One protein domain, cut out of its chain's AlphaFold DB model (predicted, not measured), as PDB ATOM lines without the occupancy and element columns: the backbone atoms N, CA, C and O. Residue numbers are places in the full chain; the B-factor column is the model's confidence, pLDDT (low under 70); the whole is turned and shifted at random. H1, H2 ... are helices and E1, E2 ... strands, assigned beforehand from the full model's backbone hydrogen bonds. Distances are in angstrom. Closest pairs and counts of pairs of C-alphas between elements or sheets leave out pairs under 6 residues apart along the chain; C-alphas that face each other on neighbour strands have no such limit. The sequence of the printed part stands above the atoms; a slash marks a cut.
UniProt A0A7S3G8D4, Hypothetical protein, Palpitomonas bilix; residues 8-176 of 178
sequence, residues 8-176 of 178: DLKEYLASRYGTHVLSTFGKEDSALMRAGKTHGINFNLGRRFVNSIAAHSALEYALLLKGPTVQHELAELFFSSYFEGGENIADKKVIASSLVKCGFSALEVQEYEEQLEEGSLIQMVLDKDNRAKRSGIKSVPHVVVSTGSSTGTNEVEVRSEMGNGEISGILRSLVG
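What this domain is: This is residues 8 to 176 of the 178 residues of the protein "Hypothetical protein" of Palpitomonas bilix (UniProt A0A7S3G8D4). A thin hairpin of two strands, E1 and E2, sticks out from a helical body with two lobes. In the larger lobe H5, H6, H7 and H8 pack round H4, H5 and H6 at shallow tilts to it and H7 and H8 crossing it more steeply; the smaller, looser lobe has the short helices H1, H2, H3 and H9. The printed part has 169 residues with nine named helices and two named strands, in the order H1 to H8, E1, E2, H9; the class is mostly helix, and the sheet E1 - E2 is antiparallel. The whole is compact, with a radius of gyration of the C-alphas of 17.4 A and spans of 46 by 46 by 32 A.

How they stand to each other: E1, residues 143 to 148, and E2, residues 155 to 160, form an antiparallel hairpin at 159 degrees; N 144 and O 159 are within hydrogen-bond range at 3.0 A, as are N 157 and O 146 at 3.1 A. Both strands are apart from H4, residues 53 to 66, the hub. H4 and H5, residues 68 to 83, form a helical hairpin at a shallow tilt of 26 degrees; their closest C-alphas, of Ala 62 and Gln 71, are 5.1 A apart. H8, residues 120 to 134, touches H4 with residues 121 to 125 alone, about perpendicular at 77 degrees; the closest C-alphas, of Ser 57 and Leu 121, are 5.2 A apart. H6, residues 92 to 101, and H7, residues 106 to 118, form another helical hairpin, at a tilt of 37 degrees, only just steep; the closest C-alphas, of Ala 96 and Val 109, are 6.1 A apart. Both touch H4. H9, residues 166 to 174, touches H3, residues 31 to 38, about perpendicular at 85 degrees, with the C-alphas of Leu 32 and Leu 174 closest at 5.6 A. H1, residues 9 to 17, touches H2, residues 19 to 23, with the C-alphas of Ala 14 and Val 21 closest at 6.5 A. H1 and H9 are close but not clearly touching, at 7.5 A between the C-alphas of Leu 13 and Leu 171. In the helices other than H2 every O i to N i+4 pair is within hydrogen-bond range; H2 has 0 of 1, and 2 of 2 O i to N i+3 pairs.

Where its parts are: E1 measures 15.6 A and E2 15.9 A. H5 measures 21.7 A, H8 21.0 A, H4 19.7 A and H7 18.5 A. H1 begins at C-alpha 9 (151.429, 286.513, 182.203), and H9 ends at C-alpha 174 (153.708, 284.106, 172.243).

The domain as a whole: The two C-alphas farthest apart, of Thr 19 and Thr 151, are 53.9 A apart. The printed part has no cut, and its one long link is H3 to H4, residues 39 to 52. The pLDDT is under 70 at residues 139 to 142 and 146 to 176.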
ATOM      1  N   ASP A   8     150.521 286.987 186.868       90.25
ATOM      2  CA  ASP A   8     151.137 287.771 185.800       90.25
ATOM      3  C   ASP A   8     151.473 286.847 184.620       90.25
ATOM      4  O   ASP A   8     151.879 285.695 184.804       90.25
ATOM      5  N   LEU A   9     151.259 287.329 183.398       88.88
ATOM      6  CA  LEU A   9     151.429 286.513 182.203       88.88
ATOM      7  C   LEU A   9     152.885 286.069 182.007       88.88
ATOM      8  O   LEU A   9     153.118 284.913 181.652       88.88
ATOM      9  N   LYS A  10     153.867 286.942 182.264       89.75
ATOM     10  CA  LYS A  10     155.288 286.587 182.136       89.75
ATOM     11  C   LYS A  10     155.681 285.569 183.195       89.75
ATOM     12  O   LYS A  10     156.338 284.583 182.874       89.75
ATOM     13  N   GLU A  11     155.253 285.780 184.439       89.44
ATOM     14  CA  GLU A  11     155.507 284.836 185.534       89.44
ATOM     15  C   GLU A  11     154.924 283.454 185.226       89.44
ATOM     16  O   GLU A  11     155.610 282.439 185.372       89.44
ATOM     17  N   TYR A  12     153.682 283.410 184.731       88.19
ATOM     18  CA  TYR A  12     153.031 282.168 184.327       88.19
ATOM     19  C   TYR A  12     153.809 281.449 183.217       88.19
ATOM     20  O   TYR A  12     154.090 280.254 183.330       88.19
ATOM     21  N   LEU A  13     154.195 282.170 182.160       87.12
ATOM     22  CA  LEU A  13     154.951 281.609 181.038       87.12
ATOM     23  C   LEU A  13     156.308 281.055 181.482       87.12
ATOM     24  O   LEU A  13     156.655 279.929 181.125       87.12
ATOM     25  N   ALA A  14     157.044 281.806 182.302       89.31
ATOM     26  CA  ALA A  14     158.328 281.373 182.839       89.31
ATOM     27  C   ALA A  14     158.194 280.136 183.737       89.31
ATOM     28  O   ALA A  14     159.020 279.230 183.659       89.31
ATOM     29  N   SER A  15     157.145 280.067 184.560       88.00
ATOM     30  CA  SER A  15     156.862 278.902 185.401       88.00
ATOM     31  C   SER A  15     156.495 277.667 184.575       88.00
ATOM     32  O   SER A  15     156.938 276.562 184.887       88.00
ATOM     33  N   ARG A  16     155.698 277.841 183.515       84.19
ATOM     34  CA  ARG A  16     155.171 276.731 182.714       84.19
ATOM     35  C   ARG A  16     156.175 276.177 181.710       84.19
ATOM     36  O   ARG A  16     156.191 274.968 181.485       84.19
ATOM     37  N   TYR A  17     156.962 277.051 181.090       84.00
ATOM     38  CA  TYR A  17     157.829 276.701 179.966       84.00
ATOM     39  C   TYR A  17     159.319 276.970 180.230       84.00
ATOM     40  O   TYR A  17     160.152 276.579 179.423       84.00
ATOM     41  N   GLY A  18     159.674 277.573 181.369       88.88
ATOM     42  CA  GLY A  18     161.047 277.930 181.738       88.88
ATOM     43  C   GLY A  18     161.397 279.378 181.391       88.88
ATOM     44  O   GLY A  18     160.832 279.970 180.484       88.88
ATOM     45  N   THR A  19     162.362 279.976 182.091       88.38
ATOM     46  CA  THR A  19     162.692 281.414 181.964       88.38
ATOM     47  C   THR A  19     163.243 281.826 180.596       88.38
ATOM     48  O   THR A  19     163.136 282.995 180.227       88.38
ATOM     49  N   HIS A  20     163.791 280.888 179.816       85.44
ATOM     50  CA  HIS A  20     164.335 281.153 178.478       85.44
ATOM     51  C   HIS A  20     163.293 281.750 177.514       85.44
ATOM     52  O   HIS A  20     163.635 282.569 176.658       85.44
ATOM     53  N   VAL A  21     162.016 281.413 177.716       82.31
ATOM     54  CA  VAL A  21     160.871 281.879 176.919       82.31
ATOM     55  C   VAL A  21     160.601 283.381 177.050       82.31
ATOM     56  O   VAL A  21     159.954 283.984 176.201       82.31
ATOM     57  N   LEU A  22     161.119 284.025 178.101       85.62
ATOM     58  CA  LEU A  22     160.941 285.463 178.305       85.62
ATOM     59  C   LEU A  22     161.786 286.305 177.345       85.62
ATOM     60  O   LEU A  22     161.490 287.479 177.142       85.62
ATOM     61  N   SER A  23     162.817 285.714 176.735       84.44
ATOM     62  CA  SER A  23     163.669 286.403 175.761       84.44
ATOM     63  C   SER A  23     162.946 286.737 174.451       84.44
ATOM     64  O   SER A  23     163.403 287.614 173.719       84.44
ATOM     65  N   THR A  24     161.835 286.062 174.148       80.06
ATOM     66  CA  THR A  24     161.005 286.258 172.947       80.06
ATOM     67  C   THR A  24     159.672 286.941 173.252       80.06
ATOM     68  O   THR A  24     159.021 287.446 172.337       80.06
ATOM     69  N   PHE A  25     159.291 287.022 174.531       84.31
ATOM     70  CA  PHE A  25     158.029 287.608 174.966       84.31
ATOM     71  C   PHE A  25     157.872 289.054 174.485       84.31
ATOM     72  O   PHE A  25     158.643 289.940 174.858       84.31
ATOM     73  N   GLY A  26     156.823 289.300 173.702       77.62
ATOM     74  CA  GLY A  26     156.439 290.646 173.288       77.62
ATOM     75  C   GLY A  26     157.362 291.303 172.267       77.62
ATOM     76  O   GLY A  26     157.223 292.498 172.020       77.62
ATOM     77  N   LYS A  27     158.300 290.556 171.672       85.75
ATOM     78  CA  LYS A  27     159.084 291.089 170.561       85.75
ATOM     79  C   LYS A  27     158.214 291.213 169.314       85.75
ATOM     80  O   LYS A  27     157.475 290.284 168.973       85.75
ATOM     81  N   GLU A  28     158.327 292.341 168.618       78.94
ATOM     82  CA  GLU A  28     157.556 292.623 167.400       78.94
ATOM     83  C   GLU A  28     157.801 291.596 166.282       78.94
ATOM     84  O   GLU A  28     156.919 291.339 165.466       78.94
ATOM     85  N   ASP A  29     158.982 290.976 166.265       79.12
ATOM     86  CA  ASP A  29     159.381 289.926 165.330       79.12
ATOM     87  C   ASP A  29     159.016 288.507 165.803       79.12
ATOM     88  O   ASP A  29     159.402 287.525 165.171       79.12
ATOM     89  N   SER A  30     158.255 288.348 166.883       82.56
ATOM     90  CA  SER A  30     157.681 287.040 167.211       82.56
ATOM     91  C   SER A  30     156.578 286.668 166.208       82.56
ATOM     92  O   SER A  30     155.909 287.533 165.634       82.56
ATOM     93  N   ALA A  31     156.379 285.364 165.978       79.31
ATOM     94  CA  ALA A  31     155.373 284.868 165.036       79.31
ATOM     95  C   ALA A  31     153.967 285.391 165.371       79.31
ATOM     96  O   ALA A  31     153.282 285.907 164.485       79.31
ATOM     97  N   LEU A  32     153.591 285.358 166.654       81.38
ATOM     98  CA  LEU A  32     152.293 285.832 167.123       81.38
ATOM     99  C   LEU A  32     152.099 287.345 166.931       81.38
ATOM    100  O   LEU A  32     151.031 287.762 166.490       81.38
ATOM    101  N   MET A  33     153.109 288.177 167.223       85.88
ATOM    102  CA  MET A  33     152.994 289.635 167.048       85.88
ATOM    103  C   MET A  33     152.890 290.029 165.576       85.88
ATOM    104  O   MET A  33     152.062 290.873 165.230       85.88
ATOM    105  N   ARG A  34     153.651 289.373 164.691       87.19
ATOM    106  CA  ARG A  34     153.515 289.587 163.242       87.19
ATOM    107  C   ARG A  34     152.145 289.169 162.721       87.19
ATOM    108  O   ARG A  34     151.535 289.921 161.961       87.19
ATOM    109  N   ALA A  35     151.669 287.989 163.121       85.06
ATOM    110  CA  ALA A  35     150.354 287.495 162.727       85.06
ATOM    111  C   ALA A  35     149.248 288.446 163.205       85.06
ATOM    112  O   ALA A  35     148.437 288.889 162.396       85.06
ATOM    113  N   GLY A  36     149.283 288.851 164.479       87.12
ATOM    114  CA  GLY A  36     148.329 289.808 165.038       87.12
ATOM    115  C   GLY A  36     148.288 291.113 164.256       87.12
ATOM    116  O   GLY A  36     147.238 291.490 163.747       87.12
ATOM    117  N   LYS A  37     149.450 291.740 164.034       89.00
ATOM    118  CA  LYS A  37     149.559 292.987 163.261       89.00
ATOM    119  C   LYS A  37     149.008 292.857 161.839       89.00
ATOM    120  O   LYS A  37     148.384 293.788 161.342       89.00
ATOM    121  N   THR A  38     149.222 291.710 161.194       89.75
ATOM    122  CA  THR A  38     148.728 291.437 159.833       89.75
ATOM    123  C   THR A  38     147.199 291.365 159.789       89.75
ATOM    124  O   THR A  38     146.594 291.796 158.813       89.75
ATOM    125  N   HIS A  39     146.580 290.874 160.862       87.69
ATOM    126  CA  HIS A  39     145.128 290.735 160.993       87.69
ATOM    127  C   HIS A  39     144.471 291.850 161.826       87.69
ATOM    128  O   HIS A  39     143.293 291.754 162.147       87.69
ATOM    129  N   GLY A  40     145.207 292.916 162.168       91.38
ATOM    130  CA  GLY A  40     144.691 294.047 162.948       91.38
ATOM    131  C   GLY A  40     144.499 293.782 164.447       91.38
ATOM    132  O   GLY A  40     143.922 294.625 165.127       91.38
ATOM    133  N   ILE A  41     144.999 292.660 164.967       90.38
ATOM    134  CA  ILE A  41     144.896 292.267 166.379       90.38
ATOM    135  C   ILE A  41     146.054 292.880 167.168       90.38
ATOM    136  O   ILE A  41     147.228 292.586 166.906       90.38
ATOM    137  N   ASN A  42     145.727 293.679 168.184       91.69
ATOM    138  CA  ASN A  42     146.708 294.329 169.051       91.69
ATOM    139  C   ASN A  42     146.773 293.634 170.412       91.69
ATOM    140  O   ASN A  42     146.099 294.011 171.368       91.69
ATOM    141  N   PHE A  43     147.620 292.610 170.509       90.75
ATOM    142  CA  PHE A  43     147.742 291.821 171.730       90.75
ATOM    143  C   PHE A  43     148.216 292.655 172.931       90.75
ATOM    144  O   PHE A  43     149.342 293.153 172.977       90.75
ATOM    145  N   ASN A  44     147.396 292.700 173.973       92.50
ATOM    146  CA  ASN A  44     147.732 293.279 175.260       92.50
ATOM    147  C   ASN A  44     148.645 292.334 176.040       92.50
ATOM    148  O   ASN A  44     148.215 291.336 176.622       92.50
ATOM    149  N   LEU A  45     149.935 292.652 176.051       90.44
ATOM    150  CA  LEU A  45     150.962 291.891 176.764       90.44
ATOM    151  C   LEU A  45     150.934 292.100 178.287       90.44
ATOM    152  O   LEU A  45     151.572 291.340 179.010       90.44
ATOM    153  N   GLY A  46     150.211 293.115 178.767       91.19
ATOM    154  CA  GLY A  46     149.966 293.367 180.188       91.19
ATOM    155  C   GLY A  46     148.763 292.603 180.748       91.19
ATOM    156  O   GLY A  46     148.487 292.701 181.945       91.19
ATOM    157  N   ARG A  47     148.042 291.841 179.911       91.69
ATOM    158  CA  ARG A  47     146.953 290.973 180.370       91.69
ATOM    159  C   ARG A  47     147.473 289.938 181.362       91.69
ATOM    160  O   ARG A  47     148.638 289.546 181.333       91.69
ATOM    161  N   ARG A  48     146.588 289.455 182.225       90.94
ATOM    162  CA  ARG A  48     146.912 288.421 183.215       90.94
ATOM    163  C   ARG A  48     146.546 287.047 182.678       90.94
ATOM    164  O   ARG A  48     145.637 286.930 181.864       90.94
ATOM    165  N   PHE A  49     147.216 286.006 183.159       88.88
ATOM    166  CA  PHE A  49     146.779 284.644 182.874       88.88
ATOM    167  C   PHE A  49     145.517 284.313 183.682       88.88
ATOM    168  O   PHE A  49     145.451 284.571 184.893       88.88
ATOM    169  N   VAL A  50     144.530 283.709 183.017       87.75
ATOM    170  CA  VAL A  50     143.243 283.314 183.605       87.75
ATOM    171  C   VAL A  50     142.862 281.904 183.156       87.75
ATOM    172  O   VAL A  50     143.306 281.429 182.114       87.75
ATOM    173  N   ASN A  51     142.044 281.220 183.958       86.88
ATOM    174  CA  ASN A  51     141.444 279.949 183.559       86.88
ATOM    175  C   ASN A  51     140.239 280.232 182.646       86.88
ATOM    176  O   ASN A  51     139.383 281.026 183.018       86.88
ATOM    177  N   SER A  52     140.160 279.592 181.481       89.25
ATOM    178  CA  SER A  52     139.097 279.821 180.495       89.25
ATOM    179  C   SER A  52     137.890 278.891 180.631       89.25
ATOM    180  O   SER A  52     136.960 279.021 179.842       89.25
ATOM    181  N   ILE A  53     137.848 277.976 181.609       89.81
ATOM    182  CA  ILE A  53     136.785 276.960 181.701       89.81
ATOM    183  C   ILE A  53     135.389 277.586 181.769       89.81
ATOM    184  O   ILE A  53     134.490 277.124 181.079       89.81
ATOM    185  N   ALA A  54     135.219 278.668 182.534       92.81
ATOM    186  CA  ALA A  54     133.933 279.348 182.659       92.81
ATOM    187  C   ALA A  54     133.514 280.014 181.337       92.81
ATOM    188  O   ALA A  54     132.363 279.878 180.922       92.81
ATOM    189  N   ALA A  55     134.456 280.653 180.634       94.44
ATOM    190  CA  ALA A  55     134.219 281.208 179.303       94.44
ATOM    191  C   ALA A  55     133.836 280.110 178.298       94.44
ATOM    192  O   ALA A  55     132.850 280.256 177.583       94.44
ATOM    193  N   HIS A  56     134.536 278.971 178.294       92.06
ATOM    194  CA  HIS A  56     134.164 277.826 177.458       92.06
ATOM    195  C   HIS A  56     132.779 277.277 177.803       92.06
ATOM    196  O   HIS A  56     132.008 276.971 176.900       92.06
ATOM    197  N   SER A  57     132.425 277.197 179.086       95.56
ATOM    198  CA  SER A  57     131.076 276.809 179.505       95.56
ATOM    199  C   SER A  57     130.014 277.785 178.989       95.56
ATOM    200  O   SER A  57     128.931 277.344 178.616       95.56
ATOM    201  N   ALA A  58     130.315 279.085 178.902       97.12
ATOM    202  CA  ALA A  58     129.410 280.066 178.296       97.12
ATOM    203  C   ALA A  58     129.278 279.875 176.775       97.12
ATOM    204  O   ALA A  58     128.186 280.026 176.236       97.12
ATOM    205  N   LEU A  59     130.358 279.486 176.086       96.00
ATOM    206  CA  LEU A  59     130.306 279.130 174.662       96.00
ATOM    207  C   LEU A  59     129.442 277.886 174.420       96.00
ATOM    208  O   LEU A  59     128.661 277.865 173.473       96.00
ATOM    209  N   GLU A  60     129.539 276.875 175.285       94.25
ATOM    210  CA  GLU A  60     128.665 275.697 175.231       94.25
ATOM    211  C   GLU A  60     127.201 276.053 175.473       94.25
ATOM    212  O   GLU A  60     126.331 275.657 174.699       94.25
ATOM    213  N   TYR A  61     126.932 276.852 176.503       97.50
ATOM    214  CA  TYR A  61     125.592 277.349 176.789       97.50
ATOM    215  C   TYR A  61     125.013 278.118 175.591       97.50
ATOM    216  O   TYR A  61     123.878 277.873 175.173       97.50
ATOM    217  N   ALA A  62     125.818 278.980 174.963       97.56
ATOM    218  CA  ALA A  62     125.390 279.738 173.799       97.56
ATOM    219  C   ALA A  62     125.108 278.861 172.576       97.56
ATOM    220  O   ALA A  62     124.108 279.074 171.884       97.56
ATOM    221  N   LEU A  63     125.941 277.845 172.346       95.31
ATOM    222  CA  LEU A  63     125.728 276.867 171.286       95.31
ATOM    223  C   LEU A  63     124.407 276.116 171.473       95.31
ATOM    224  O   LEU A  63     123.668 275.946 170.506       95.31
ATOM    225  N   LEU A  64     124.113 275.677 172.700       95.69
ATOM    226  CA  LEU A  64     122.915 274.897 173.017       95.69
ATOM    227  C   LEU A  64     121.625 275.702 172.842       95.69
ATOM    228  O   LEU A  64     120.648 275.171 172.318       95.69
ATOM    229  N   LEU A  65     121.614 276.969 173.262       97.06
ATOM    230  CA  LEU A  65     120.395 277.783 173.265       97.06
ATOM    231  C   LEU A  65     120.153 278.565 171.982       97.06
ATOM    232  O   LEU A  65     119.006 278.708 171.560       97.06
ATOM    233  N   LYS A  66     121.210 279.119 171.384       97.06
ATOM    234  CA  LYS A  66     121.091 280.070 170.265       97.06
ATOM    235  C   LYS A  66     121.876 279.649 169.020       97.06
ATOM    236  O   LYS A  66     121.758 280.292 167.979       97.06
ATOM    237  N   GLY A  67     122.613 278.541 169.085       94.50
ATOM    238  CA  GLY A  67     123.277 277.937 167.935       94.50
ATOM    239  C   GLY A  67     124.664 278.514 167.615       94.50
ATOM    240  O   GLY A  67     125.190 279.370 168.332       94.50
ATOM    241  N   PRO A  68     125.288 278.025 166.528       89.19
ATOM    242  CA  PRO A  68     126.703 278.264 166.237       89.19
ATOM    243  C   PRO A  68     127.027 279.722 165.904       89.19
ATOM    244  O   PRO A  68     128.109 280.186 166.238       89.19
ATOM    245  N   THR A  69     126.103 280.464 165.288       93.88
ATOM    246  CA  THR A  69     126.322 281.882 164.960       93.88
ATOM    247  C   THR A  69     126.538 282.711 166.223       93.88
ATOM    248  O   THR A  69     127.531 283.420 166.334       93.88
ATOM    249  N   VAL A  70     125.655 282.561 167.214       96.75
ATOM    250  CA  VAL A  70     125.757 283.308 168.474       96.75
ATOM    251  C   VAL A  70     126.944 282.827 169.311       96.75
ATOM    252  O   VAL A  70     127.620 283.630 169.950       96.75
ATOM    253  N   GLN A  71     127.246 281.526 169.281       96.00
ATOM    254  CA  GLN A  71     128.451 281.003 169.922       96.00
ATOM    255  C   GLN A  71     129.733 281.594 169.313       96.00
ATOM    256  O   GLN A  71     130.652 281.928 170.062       96.00
ATOM    257  N   HIS A  72     129.789 281.772 167.992       91.81
ATOM    258  CA  HIS A  72     130.917 282.414 167.323       91.81
ATOM    259  C   HIS A  72     131.046 283.893 167.711       91.81
ATOM    260  O   HIS A  72     132.133 284.324 168.085       91.81
ATOM    261  N   GLU A  73     129.946 284.651 167.712       95.50
ATOM    262  CA  GLU A  73     129.940 286.052 168.166       95.50
ATOM    263  C   GLU A  73     130.452 286.192 169.608       95.50
ATOM    264  O   GLU A  73     131.257 287.076 169.913       95.50
ATOM    265  N   LEU A  74     130.035 285.285 170.495       97.12
ATOM    266  CA  LEU A  74     130.503 285.256 171.877       97.12
ATOM    267  C   LEU A  74     131.998 284.905 171.975       97.12
ATOM    268  O   LEU A  74     132.710 285.479 172.801       97.12
ATOM    269  N   ALA A  75     132.489 283.997 171.128       94.12
ATOM    270  CA  ALA A  75     133.905 283.642 171.067       94.12
ATOM    271  C   ALA A  75     134.774 284.830 170.627       94.12
ATOM    272  O   ALA A  75     135.777 285.114 171.282       94.12
ATOM    273  N   GLU A  76     134.364 285.571 169.594       93.75
ATOM    274  CA  GLU A  76     135.039 286.798 169.137       93.75
ATOM    275  C   GLU A  76     135.061 287.875 170.236       93.75
ATOM    276  O   GLU A  76     136.070 288.555 170.467       93.75
ATOM    277  N   LEU A  77     133.964 287.997 170.986       96.00
ATOM    278  CA  LEU A  77     133.886 288.929 172.103       96.00
ATOM    279  C   LEU A  77     134.834 288.538 173.244       96.00
ATOM    280  O   LEU A  77     135.530 289.400 173.781       96.00
ATOM    281  N   PHE A  78     134.914 287.257 173.611       95.31
ATOM    282  CA  PHE A  78     135.893 286.800 174.603       95.31
ATOM    283  C   PHE A  78     137.329 286.931 174.110       95.31
ATOM    284  O   PHE A  78     138.200 287.313 174.896       95.31
ATOM    285  N   PHE A  79     137.575 286.658 172.828       93.12
ATOM    286  CA  PHE A  79     138.886 286.811 172.217       93.12
ATOM    287  C   PHE A  79     139.372 288.255 172.346       93.12
ATOM    288  O   PHE A  79     140.411 288.493 172.963       93.12
ATOM    289  N   SER A  80     138.597 289.218 171.849       93.94
ATOM    290  CA  SER A  80     138.941 290.642 171.928       93.94
ATOM    291  C   SER A  80     139.069 291.118 173.378       93.94
ATOM    292  O   SER A  80     140.073 291.735 173.740       93.94
ATOM    293  N   SER A  81     138.124 290.752 174.254       94.50
ATOM    294  CA  SER A  81     138.148 291.133 175.676       94.50
ATOM    295  C   SER A  81     139.423 290.653 176.372       94.50
ATOM    296  O   SER A  81     140.066 291.419 177.089       94.50
ATOM    297  N   TYR A  82     139.845 289.407 176.142       93.38
ATOM    298  CA  TYR A  82     141.029 288.847 176.790       93.38
ATOM    299  C   TYR A  82     142.339 289.270 176.119       93.38
ATOM    300  O   TYR A  82     143.258 289.749 176.789       93.38
ATOM    301  N   PHE A  83     142.457 289.066 174.806       91.56
ATOM    302  CA  PHE A  83     143.721 289.229 174.094       91.56
ATOM    303  C   PHE A  83     144.069 290.684 173.820       91.56
ATOM    304  O   PHE A  83     145.256 290.994 173.838       91.56
ATOM    305  N   GLU A  84     143.086 291.562 173.632       93.62
ATOM    306  CA  GLU A  84     143.298 292.985 173.336       93.62
ATOM    307  C   GLU A  84     142.887 293.872 174.520       93.62
ATOM    308  O   GLU A  84     143.636 294.754 174.938       93.62
ATOM    309  N   GLY A  85     141.737 293.599 175.141       94.69
ATOM    310  CA  GLY A  85     141.256 294.342 176.310       94.69
ATOM    311  C   GLY A  85     142.021 294.027 177.599       94.69
ATOM    312  O   GLY A  85     142.135 294.876 178.484       94.69
ATOM    313  N   GLY A  86     142.602 292.828 177.707       94.19
ATOM    314  CA  GLY A  86     143.230 292.347 178.939       94.19
ATOM    315  C   GLY A  86     142.237 292.069 180.074       94.19
ATOM    316  O   GLY A  86     142.627 292.047 181.244       94.19
ATOM    317  N   GLU A  87     140.961 291.875 179.740       94.62
ATOM    318  CA  GLU A  87     139.893 291.575 180.686       94.62
ATOM    319  C   GLU A  87     139.995 290.147 181.236       94.62
ATOM    320  O   GLU A  87     140.546 289.235 180.618       94.62
ATOM    321  N   ASN A  88     139.431 289.935 182.425       93.25
ATOM    322  CA  ASN A  88     139.385 288.619 183.043       93.25
ATOM    323  C   ASN A  88     138.150 287.842 182.571       93.25
ATOM    324  O   ASN A  88     137.094 287.931 183.189       93.25
ATOM    325  N   ILE A  89     138.301 287.016 181.538       92.62
ATOM    326  CA  ILE A  89     137.224 286.140 181.041       92.62
ATOM    327  C   ILE A  89     136.878 284.965 181.980       92.62
ATOM    328  O   ILE A  89     136.029 284.148 181.648       92.62
ATOM    329  N   ALA A  90     137.506 284.869 183.158       91.12
ATOM    330  CA  ALA A  90     137.059 283.992 184.245       91.12
ATOM    331  C   ALA A  90     136.115 284.705 185.237       91.12
ATOM    332  O   ALA A  90     135.603 284.072 186.160       91.12
ATOM    333  N   ASP A  91     135.935 286.023 185.106       93.56
ATOM    334  CA  ASP A  91     135.057 286.815 185.964       93.56
ATOM    335  C   ASP A  91     133.598 286.663 185.520       93.56
ATOM    336  O   ASP A  91     133.261 286.927 184.363       93.56
ATOM    337  N   LYS A  92     132.718 286.291 186.460       94.00
ATOM    338  CA  LYS A  92     131.279 286.129 186.207       94.00
ATOM    339  C   LYS A  92     130.657 287.376 185.573       94.00
ATOM    340  O   LYS A  92     129.847 287.253 184.664       94.00
ATOM    341  N   LYS A  93     131.076 288.581 185.977       95.75
ATOM    342  CA  LYS A  93     130.533 289.840 185.443       95.75
ATOM    343  C   LYS A  93     130.946 290.085 183.996       95.75
ATOM    344  O   LYS A  93     130.138 290.589 183.222       95.75
ATOM    345  N   VAL A  94     132.184 289.735 183.638       96.25
ATOM    346  CA  VAL A  94     132.666 289.826 182.250       96.25
ATOM    347  C   VAL A  94     131.880 288.847 181.382       96.25
ATOM    348  O   VAL A  94     131.358 289.238 180.344       96.25
ATOM    349  N   ILE A  95     131.701 287.607 181.847       97.19
ATOM    350  CA  ILE A  95     130.924 286.589 181.130       97.19
ATOM    351  C   ILE A  95     129.460 287.013 180.958       97.19
ATOM    352  O   ILE A  95     128.954 287.007 179.838       97.19
ATOM    353  N   ALA A  96     128.800 287.441 182.034       97.81
ATOM    354  CA  ALA A  96     127.419 287.916 182.005       97.81
ATOM    355  C   ALA A  96     127.252 289.106 181.050       97.81
ATOM    356  O   ALA A  96     126.344 289.116 180.219       97.81
ATOM    357  N   SER A  97     128.158 290.091 181.107       98.00
ATOM    358  CA  SER A  97     128.135 291.218 180.172       98.00
ATOM    359  C   SER A  97     128.305 290.771 178.722       98.00
ATOM    360  O   SER A  97     127.716 291.395 177.838       98.00
ATOM    361  N   SER A  98     129.120 289.749 178.466       98.25
ATOM    362  CA  SER A  98     129.337 289.223 177.121       98.25
ATOM    363  C   SER A  98     128.120 288.469 176.594       98.25
ATOM    364  O   SER A  98     127.703 288.709 175.466       98.25
ATOM    365  N   LEU A  99     127.474 287.657 177.433       98.38
ATOM    366  CA  LEU A  99     126.206 287.007 177.098       98.38
ATOM    367  C   LEU A  99     125.121 288.042 176.764       98.38
ATOM    368  O   LEU A  99     124.481 287.947 175.722       98.38
ATOM    369  N   VAL A 100     124.954 289.095 177.569       98.44
ATOM    370  CA  VAL A 100     123.965 290.151 177.269       98.44
ATOM    371  C   VAL A 100     124.235 290.817 175.915       98.44
ATOM    372  O   VAL A 100     123.303 291.036 175.141       98.44
ATOM    373  N   LYS A 101     125.505 291.101 175.587       98.25
ATOM    374  CA  LYS A 101     125.891 291.668 174.281       98.25
ATOM    375  C   LYS A 101     125.543 290.742 173.108       98.25
ATOM    376  O   LYS A 101     125.232 291.243 172.034       98.25
ATOM    377  N   CYS A 102     125.531 289.430 173.331       98.12
ATOM    378  CA  CYS A 102     125.133 288.409 172.359       98.12
ATOM    379  C   CYS A 102     123.625 288.080 172.384       98.12
ATOM    380  O   CYS A 102     123.200 287.050 171.862       98.12
ATOM    381  N   GLY A 103     122.791 288.928 173.000       97.88
ATOM    382  CA  GLY A 103     121.331 288.797 172.944       97.88
ATOM    383  C   GLY A 103     120.733 287.791 173.931       97.88
ATOM    384  O   GLY A 103     119.631 287.281 173.699       97.88
ATOM    385  N   PHE A 104     121.436 287.488 175.023       98.44
ATOM    386  CA  PHE A 104     120.880 286.732 176.147       98.44
ATOM    387  C   PHE A 104     120.104 287.669 177.079       98.44
ATOM    388  O   PHE A 104     120.561 288.755 177.441       98.44
ATOM    389  N   SER A 105     118.908 287.242 177.460       98.44
ATOM    390  CA  SER A 105     118.063 287.878 178.465       98.44
ATOM    391  C   SER A 105     118.639 287.690 179.869       98.44
ATOM    392  O   SER A 105     119.428 286.781 180.118       98.44
ATOM    393  N   ALA A 106     118.201 288.518 180.822       97.56
ATOM    394  CA  ALA A 106     118.627 288.389 182.217       97.56
ATOM    395  C   ALA A 106     118.314 287.002 182.812       97.56
ATOM    396  O   ALA A 106     119.092 286.501 183.617       97.56
ATOM    397  N   LEU A 107     117.211 286.376 182.383       98.19
ATOM    398  CA  LEU A 107     116.828 285.036 182.823       98.19
ATOM    399  C   LEU A 107     117.789 283.965 182.288       98.19
ATOM    400  O   LEU A 107     118.225 283.117 183.053       98.19
ATOM    401  N   GLU A 108     118.159 284.031 181.005       98.38
ATOM    402  CA  GLU A 108     119.139 283.104 180.416       98.38
ATOM    403  C   GLU A 108     120.532 283.295 181.050       98.38
ATOM    404  O   GLU A 108     121.251 282.338 181.313       98.38
ATOM    405  N   VAL A 109     120.932 284.533 181.365       98.31
ATOM    406  CA  VAL A 109     122.204 284.759 182.076       98.31
ATOM    407  C   VAL A 109     122.177 284.152 183.479       98.31
ATOM    408  O   VAL A 109     123.157 283.531 183.881       98.31
ATOM    409  N   GLN A 110     121.067 284.290 184.208       97.88
ATOM    410  CA  GLN A 110     120.915 283.664 185.520       97.88
ATOM    411  C   GLN A 110     120.955 282.131 185.422       97.88
ATOM    412  O   GLN A 110     121.659 281.492 186.196       97.88
ATOM    413  N   GLU A 111     120.259 281.542 184.448       97.69
ATOM    414  CA  GLU A 111     120.278 280.092 184.223       97.69
ATOM    415  C   GLU A 111     121.698 279.588 183.914       97.69
ATOM    416  O   GLU A 111     122.125 278.562 184.444       97.69
ATOM    417  N   TYR A 112     122.466 280.320 183.100       97.56
ATOM    418  CA  TYR A 112     123.879 280.015 182.888       97.56
ATOM    419  C   TYR A 112     124.671 280.013 184.203       97.56
ATOM    420  O   TYR A 112     125.461 279.098 184.440       97.56
ATOM    421  N   GLU A 113     124.486 281.028 185.054       96.62
ATOM    422  CA  GLU A 113     125.188 281.119 186.338       96.62
ATOM    423  C   GLU A 113     124.829 279.951 187.266       96.62
ATOM    424  O   GLU A 113     125.726 279.385 187.892       96.62
ATOM    425  N   GLU A 114     123.560 279.542 187.298       96.56
ATOM    426  CA  GLU A 114     123.084 278.378 188.052       96.56
ATOM    427  C   GLU A 114     123.726 277.080 187.533       96.56
ATOM    428  O   GLU A 114     124.345 276.342 188.301       96.56
ATOM    429  N   GLN A 115     123.704 276.835 186.218       95.19
ATOM    430  CA  GLN A 115     124.333 275.648 185.619       95.19
ATOM    431  C   GLN A 115     125.862 275.629 185.782       95.19
ATOM    432  O   GLN A 115     126.483 274.562 185.876       95.19
ATOM    433  N   LEU A 116     126.493 276.807 185.812       93.06
ATOM    434  CA  LEU A 116     127.918 276.948 186.096       93.06
ATOM    435  C   LEU A 116     128.232 276.555 187.547       93.06
ATOM    436  O   LEU A 116     129.254 275.910 187.788       93.06
ATOM    437  N   GLU A 117     127.371 276.921 188.500       94.50
ATOM    438  CA  GLU A 117     127.502 276.558 189.917       94.50
ATOM    439  C   GLU A 117     127.225 275.074 190.174       94.50
ATOM    440  O   GLU A 117     127.955 274.440 190.937       94.50
ATOM    441  N   GLU A 118     126.242 274.497 189.486       94.88
ATOM    442  CA  GLU A 118     125.971 273.055 189.498       94.88
ATOM    443  C   GLU A 118     127.101 272.236 188.853       94.88
ATOM    444  O   GLU A 118     127.284 271.055 189.155       94.88
ATOM    445  N   GLY A 119     127.877 272.858 187.960       92.44
ATOM    446  CA  GLY A 119     129.022 272.251 187.287       92.44
ATOM    447  C   GLY A 119     128.667 271.399 186.066       92.44
ATOM    448  O   GLY A 119     129.561 270.794 185.472       92.44
ATOM    449  N   SER A 120     127.402 271.366 185.641       91.56
ATOM    450  CA  SER A 120     126.942 270.584 184.483       91.56
ATOM    451  C   SER A 120     127.592 271.060 183.174       91.56
ATOM    452  O   SER A 120     128.143 270.254 182.417       91.56
ATOM    453  N   LEU A 121     127.640 272.378 182.949       89.69
ATOM    454  CA  LEU A 121     128.330 272.978 181.801       89.69
ATOM    455  C   LEU A 121     129.848 272.774 181.863       89.69
ATOM    456  O   LEU A 121     130.493 272.565 180.835       89.69
ATOM    457  N   ILE A 122     130.436 272.812 183.061       89.81
ATOM    458  CA  ILE A 122     131.870 272.556 183.246       89.81
ATOM    459  C   ILE A 122     132.186 271.110 182.863       89.81
ATOM    460  O   ILE A 122     133.128 270.868 182.107       89.81
ATOM    461  N   GLN A 123     131.382 270.152 183.330       91.25
ATOM    462  CA  GLN A 123     131.565 268.743 183.002       91.25
ATOM    463  C   GLN A 123     131.469 268.502 181.492       91.25
ATOM    464  O   GLN A 123     132.302 267.787 180.935       91.25
ATOM    465  N   MET A 124     130.528 269.158 180.805       88.19
ATOM    466  CA  MET A 124     130.398 269.059 179.349       88.19
ATOM    467  C   MET A 124     131.665 269.527 178.614       88.19
ATOM    468  O   MET A 124     132.137 268.841 177.700       88.19
ATOM    469  N   VAL A 125     132.244 270.656 179.034       88.00
ATOM    470  CA  VAL A 125     133.501 271.178 178.471       88.00
ATOM    471  C   VAL A 125     134.663 270.221 178.745       88.00
ATOM    472  O   VAL A 125     135.440 269.913 177.841       88.00
ATOM    473  N   LEU A 126     134.776 269.699 179.970       86.75
ATOM    474  CA  LEU A 126     135.823 268.739 180.331       86.75
ATOM    475  C   LEU A 126     135.706 267.435 179.534       86.75
ATOM    476  O   LEU A 126     136.714 266.872 179.109       86.75
ATOM    477  N   ASP A 127     134.488 266.961 179.279       86.88
ATOM    478  CA  ASP A 127     134.254 265.764 178.479       86.88
ATOM    479  C   ASP A 127     134.634 265.971 177.009       86.88
ATOM    480  O   ASP A 127     135.206 265.061 176.397       86.88
ATOM    481  N   LYS A 128     134.364 267.157 176.443       84.25
ATOM    482  CA  LYS A 128     134.833 267.546 175.102       84.25
ATOM    483  C   LYS A 128     136.358 267.581 175.032       84.25
ATOM    484  O   LYS A 128     136.935 266.919 174.171       84.25
ATOM    485  N   ASP A 129     137.008 268.247 175.983       80.75
ATOM    486  CA  ASP A 129     138.470 268.322 176.068       80.75
ATOM    487  C   ASP A 129     139.111 266.926 176.198       80.75
ATOM    488  O   ASP A 129     140.075 266.588 175.506       80.75
ATOM    489  N   ASN A 130     138.523 266.055 177.021       81.06
ATOM    490  CA  ASN A 130     138.970 264.674 177.167       81.06
ATOM    491  C   ASN A 130     138.771 263.850 175.886       81.06
ATOM    492  O   ASN A 130     139.622 263.018 175.563       81.06
ATOM    493  N   ARG A 131     137.672 264.055 175.144       82.06
ATOM    494  CA  ARG A 131     137.475 263.430 173.827       82.06
ATOM    495  C   ARG A 131     138.550 263.882 172.842       82.06
ATOM    496  O   ARG A 131     139.189 263.018 172.250       82.06
ATOM    497  N   ALA A 132     138.809 265.185 172.738       78.50
ATOM    498  CA  ALA A 132     139.847 265.729 171.865       78.50
ATOM    499  C   ALA A 132     141.230 265.123 172.175       78.50
ATOM    500  O   ALA A 132     141.906 264.608 171.281       78.50
ATOM    501  N   LYS A 133     141.608 265.070 173.460       78.25
ATOM    502  CA  LYS A 133     142.859 264.436 173.912       78.25
ATOM    503  C   LYS A 133     142.946 262.958 173.532       78.25
ATOM    504  O   LYS A 133     143.994 262.511 173.069       78.25
ATOM    505  N   ARG A 134     141.860 262.192 173.708       82.06
ATOM    506  CA  ARG A 134     141.802 260.770 173.313       82.06
ATOM    507  C   ARG A 134     141.914 260.575 171.802       82.06
ATOM    508  O   ARG A 134     142.481 259.576 171.378       82.06
ATOM    509  N   SER A 135     141.447 261.538 171.014       78.38
ATOM    510  CA  SER A 135     141.616 261.566 169.556       78.38
ATOM    511  C   SER A 135     143.016 262.008 169.108       78.38
ATOM    512  O   SER A 135     143.259 262.158 167.915       78.38
ATOM    513  N   GLY A 136     143.954 262.216 170.038       80.12
ATOM    514  CA  GLY A 136     145.336 262.585 169.733       80.12
ATOM    515  C   GLY A 136     145.576 264.084 169.549       80.12
ATOM    516  O   GLY A 136     146.705 264.470 169.247       80.12
ATOM    517  N   ILE A 137     144.567 264.933 169.775       75.25
ATOM    518  CA  ILE A 137     144.707 266.392 169.710       75.25
ATOM    519  C   ILE A 137     145.480 266.862 170.950       75.25
ATOM    520  O   ILE A 137     145.070 266.620 172.087       75.25
ATOM    521  N   LYS A 138     146.628 267.513 170.736       70.31
ATOM    522  CA  LYS A 138     147.555 267.942 171.807       70.31
ATOM    523  C   LYS A 138     147.675 269.457 171.947       70.31
ATOM    524  O   LYS A 138     148.202 269.935 172.951       70.31
ATOM    525  N   SER A 139     147.221 270.199 170.947       63.41
ATOM    526  CA  SER A 139     147.293 271.654 170.883       63.41
ATOM    527  C   SER A 139     146.145 272.203 170.045       63.41
ATOM    528  O   SER A 139     145.446 271.466 169.353       63.41
ATOM    529  N   VAL A 140     145.963 273.511 170.147       69.25
ATOM    530  CA  VAL A 140     144.956 274.309 169.451       69.25
ATOM    531  C   VAL A 140     145.630 275.586 168.923       69.25
ATOM    532  O   VAL A 140     146.636 275.999 169.509       69.25
ATOM    533  N   PRO A 141     145.127 276.209 167.840       69.56
ATOM    534  CA  PRO A 141     143.943 275.809 167.075       69.56
ATOM    535  C   PRO A 141     144.135 274.463 166.358       69.56
ATOM    536  O   PRO A 141     145.217 274.169 165.854       69.56
ATOM    537  N   HIS A 142     143.090 273.633 166.343       66.19
ATOM    538  CA  HIS A 142     143.056 272.373 165.603       66.19
ATOM    539  C   HIS A 142     141.806 272.349 164.731       66.19
ATOM    540  O   HIS A 142     140.682 272.360 165.233       66.19
ATOM    541  N   VAL A 143     142.017 272.318 163.418       72.31
ATOM    542  CA  VAL A 143     140.946 272.347 162.425       72.31
ATOM    543  C   VAL A 143     140.887 270.994 161.739       72.31
ATOM    544  O   VAL A 143     141.856 270.567 161.113       72.31
ATOM    545  N   VAL A 144     139.744 270.319 161.853       70.31
ATOM    546  CA  VAL A 144     139.460 269.114 161.072       70.31
ATOM    547  C   VAL A 144     138.739 269.546 159.809       70.31
ATOM    548  O   VAL A 144     137.660 270.130 159.880       70.31
ATOM    549  N   VAL A 145     139.347 269.250 158.663       73.19
ATOM    550  CA  VAL A 145     138.729 269.418 157.350       73.19
ATOM    551  C   VAL A 145     138.411 268.032 156.818       73.19
ATOM    552  O   VAL A 145     139.320 267.265 156.498       73.19
ATOM    553  N   SER A 146     137.127 267.694 156.762       68.12
ATOM    554  CA  SER A 146     136.666 266.445 156.159       68.12
ATOM    555  C   SER A 146     136.129 266.717 154.759       68.12
ATOM    556  O   SER A 146     135.368 267.662 154.555       68.12
ATOM    557  N   THR A 147     136.511 265.880 153.796       59.97
ATOM    558  CA  THR A 147     135.896 265.840 152.466       59.97
ATOM    559  C   THR A 147     135.013 264.602 152.395       59.97
ATOM    560  O   THR A 147     135.512 263.482 152.247       59.97
ATOM    561  N   GLY A 148     133.704 264.782 152.543       55.28
ATOM    562  CA  GLY A 148     132.739 263.697 152.388       55.28
ATOM    563  C   GLY A 148     132.322 263.537 150.927       55.28
ATOM    564  O   GLY A 148     131.771 264.459 150.342       55.28
ATOM    565  N   SER A 149     132.528 262.356 150.339       51.84
ATOM    566  CA  SER A 149     131.861 261.958 149.090       51.84
ATOM    567  C   SER A 149     130.614 261.151 149.443       51.84
ATOM    568  O   SER A 149     130.676 259.923 149.487       51.84
ATOM    569  N   SER A 150     129.484 261.805 149.711       54.19
ATOM    570  CA  SER A 150     128.213 261.085 149.887       54.19
ATOM    571  C   SER A 150     127.191 261.329 148.775       54.19
ATOM    572  O   SER A 150     126.337 260.472 148.590       54.19
ATOM    573  N   THR A 151     127.286 262.392 147.964       48.44
ATOM    574  CA  THR A 151     126.310 262.639 146.869       48.44
ATOM    575  C   THR A 151     126.837 263.451 145.668       48.44
ATOM    576  O   THR A 151     126.056 263.968 144.876       48.44
ATOM    577  N   GLY A 152     128.155 263.535 145.453       44.00
ATOM    578  CA  GLY A 152     128.722 264.255 144.294       44.00
ATOM    579  C   GLY A 152     128.874 265.770 144.484       44.00
ATOM    580  O   GLY A 152     129.369 266.451 143.590       44.00
ATOM    581  N   THR A 153     128.532 266.295 145.658       39.12
ATOM    582  CA  THR A 153     129.000 267.592 146.149       39.12
ATOM    583  C   THR A 153     130.194 267.355 147.071       39.12
ATOM    584  O   THR A 153     130.124 266.568 148.011       39.12
ATOM    585  N   ASN A 154     131.325 268.003 146.784       41.47
ATOM    586  CA  ASN A 154     132.436 268.064 147.732       41.47
ATOM    587  C   ASN A 154     132.022 269.016 148.861       41.47
ATOM    588  O   ASN A 154     132.283 270.216 148.779       41.47
ATOM    589  N   GLU A 155     131.329 268.513 149.879       37.44
ATOM    590  CA  GLU A 155     131.098 269.286 151.097       37.44
ATOM    591  C   GLU A 155     132.364 269.243 151.954       37.44
ATOM    592  O   GLU A 155     132.861 268.175 152.330       37.44
ATOM    593  N   VAL A 156     132.916 270.430 152.200       42.91
ATOM    594  CA  VAL A 156     134.046 270.639 153.100       42.91
ATOM    595  C   VAL A 156     133.465 270.971 154.466       42.91
ATOM    596  O   VAL A 156     133.001 272.087 154.693       42.91
ATOM    597  N   GLU A 157     133.473 270.002 155.379       41.38
ATOM    598  CA  GLU A 157     133.104 270.259 156.769       41.38
ATOM    599  C   GLU A 157     134.357 270.718 157.522       41.38
ATOM    600  O   GLU A 157     135.315 269.954 157.679       41.38
ATOM    601  N   VAL A 158     134.355 271.978 157.959       41.84
ATOM    602  CA  VAL A 158     135.405 272.558 158.802       41.84
ATOM    603  C   VAL A 158     134.891 272.594 160.235       41.84
ATOM    604  O   VAL A 158     133.982 273.360 160.553       41.84
ATOM    605  N   ARG A 159     135.472 271.771 161.109       45.66
ATOM    606  CA  ARG A 159     135.179 271.782 162.548       45.66
ATOM    607  C   ARG A 159     136.385 272.292 163.326       45.66
ATOM    608  O   ARG A 159     137.489 271.761 163.192       45.66
ATOM    609  N   SER A 160     136.155 273.322 164.139       45.03
ATOM    610  CA  SER A 160     137.099 273.765 165.166       45.03
ATOM    611  C   SER A 160     136.837 272.958 166.434       45.03
ATOM    612  O   SER A 160     135.763 273.064 167.028       45.03
ATOM    613  N   GLU A 161     137.791 272.116 166.826       48.62
ATOM    614  CA  GLU A 161     137.713 271.377 168.088       48.62
ATOM    615  C   GLU A 161     138.328 272.241 169.192       48.62
ATOM    616  O   GLU A 161     139.549 272.355 169.323       48.62
ATOM    617  N   MET A 162     137.454 272.884 169.967       43.94
ATOM    618  CA  MET A 162     137.831 273.793 171.047       43.94
ATOM    619  C   MET A 162     138.044 273.000 172.341       43.94
ATOM    620  O   MET A 162     137.098 272.576 173.003       43.94
ATOM    621  N   GLY A 163     139.308 272.735 172.673       44.12
ATOM    622  CA  GLY A 163     139.710 272.171 173.965       44.12
ATOM    623  C   GLY A 163     140.054 273.272 174.968       44.12
ATOM    624  O   GLY A 163     140.451 274.369 174.590       44.12
ATOM    625  N   ASN A 164     140.043 272.967 176.266       43.62
ATOM    626  CA  ASN A 164     140.380 273.926 177.336       43.62
ATOM    627  C   ASN A 164     141.878 274.352 177.322       43.62
ATOM    628  O   ASN A 164     142.363 275.059 178.204       43.62
ATOM    629  N   GLY A 165     142.644 273.878 176.331       45.81
ATOM    630  CA  GLY A 165     144.035 274.228 176.047       45.81
ATOM    631  C   GLY A 165     144.227 275.433 175.116       45.81
ATOM    632  O   GLY A 165     145.373 275.707 174.761       45.81
ATOM    633  N   GLU A 166     143.167 276.153 174.725       53.16
ATOM    634  CA  GLU A 166     143.206 277.298 173.783       53.16
ATOM    635  C   GLU A 166     144.202 278.376 174.141       53.16
ATOM    636  O   GLU A 166     145.016 278.792 173.311       53.16
ATOM    637  N   ILE A 167     144.240 278.735 175.417       55.66
ATOM    638  CA  ILE A 167     145.229 279.683 175.894       55.66
ATOM    639  C   ILE A 167     146.637 279.080 175.746       55.66
ATOM    640  O   ILE A 167     147.537 279.767 175.286       55.66
ATOM    641  N   SER A 168     146.856 277.788 176.017       58.56
ATOM    642  CA  SER A 168     148.192 277.169 175.926       58.56
ATOM    643  C   SER A 168     148.795 277.194 174.515       58.56
ATOM    644  O   SER A 168     150.018 277.272 174.404       58.56
ATOM    645  N   GLY A 169     147.993 277.090 173.453       60.00
ATOM    646  CA  GLY A 169     148.487 277.167 172.073       60.00
ATOM    647  C   GLY A 169     148.977 278.570 171.716       60.00
ATOM    648  O   GLY A 169     150.129 278.760 171.326       60.00
ATOM    649  N   ILE A 170     148.140 279.574 171.981       61.47
ATOM    650  CA  ILE A 170     148.489 280.986 171.773       61.47
ATOM    651  C   ILE A 170     149.653 281.400 172.684       61.47
ATOM    652  O   ILE A 170     150.537 282.143 172.269       61.47
ATOM    653  N   LEU A 171     149.707 280.887 173.914       63.03
ATOM    654  CA  LEU A 171     150.809 281.140 174.839       63.03
ATOM    655  C   LEU A 171     152.130 280.531 174.380       63.03
ATOM    656  O   LEU A 171     153.157 281.170 174.572       63.03
ATOM    657  N   ARG A 172     152.124 279.340 173.766       65.56
ATOM    658  CA  ARG A 172     153.325 278.760 173.148       65.56
ATOM    659  C   ARG A 172     153.831 279.634 172.006       65.56
ATOM    660  O   ARG A 172     155.016 279.949 171.989       65.56
ATOM    661  N   SER A 173     152.937 280.106 171.137       60.16
ATOM    662  CA  SER A 173     153.324 280.990 170.031       60.16
ATOM    663  C   SER A 173     153.804 282.364 170.497       60.16
ATOM    664  O   SER A 173     154.754 282.920 169.945       60.16
ATOM    665  N   LEU A 174     153.241 282.876 171.597       62.34
ATOM    666  CA  LEU A 174     153.708 284.106 172.243       62.34
ATOM    667  C   LEU A 174     155.174 284.021 172.692       62.34
ATOM    668  O   LEU A 174     155.829 285.054 172.836       62.34
ATOM    669  N   VAL A 175     155.683 282.809 172.910       66.12
ATOM    670  CA  VAL A 175     157.067 282.576 173.315       66.12
ATOM    671  C   VAL A 175     157.908 281.801 172.294       66.12
ATOM    672  O   VAL A 175     159.063 281.483 172.575       66.12
ATOM    673  N   GLY A 176     157.374 281.540 171.098       57.19
ATOM    674  CA  GLY A 176     158.085 280.841 170.023       57.19
ATOM    675  C   GLY A 176     158.348 279.358 170.301       57.19
ATOM    676  O   GLY A 176     159.417 278.859 169.963       57.19
TER     677      GLY A 176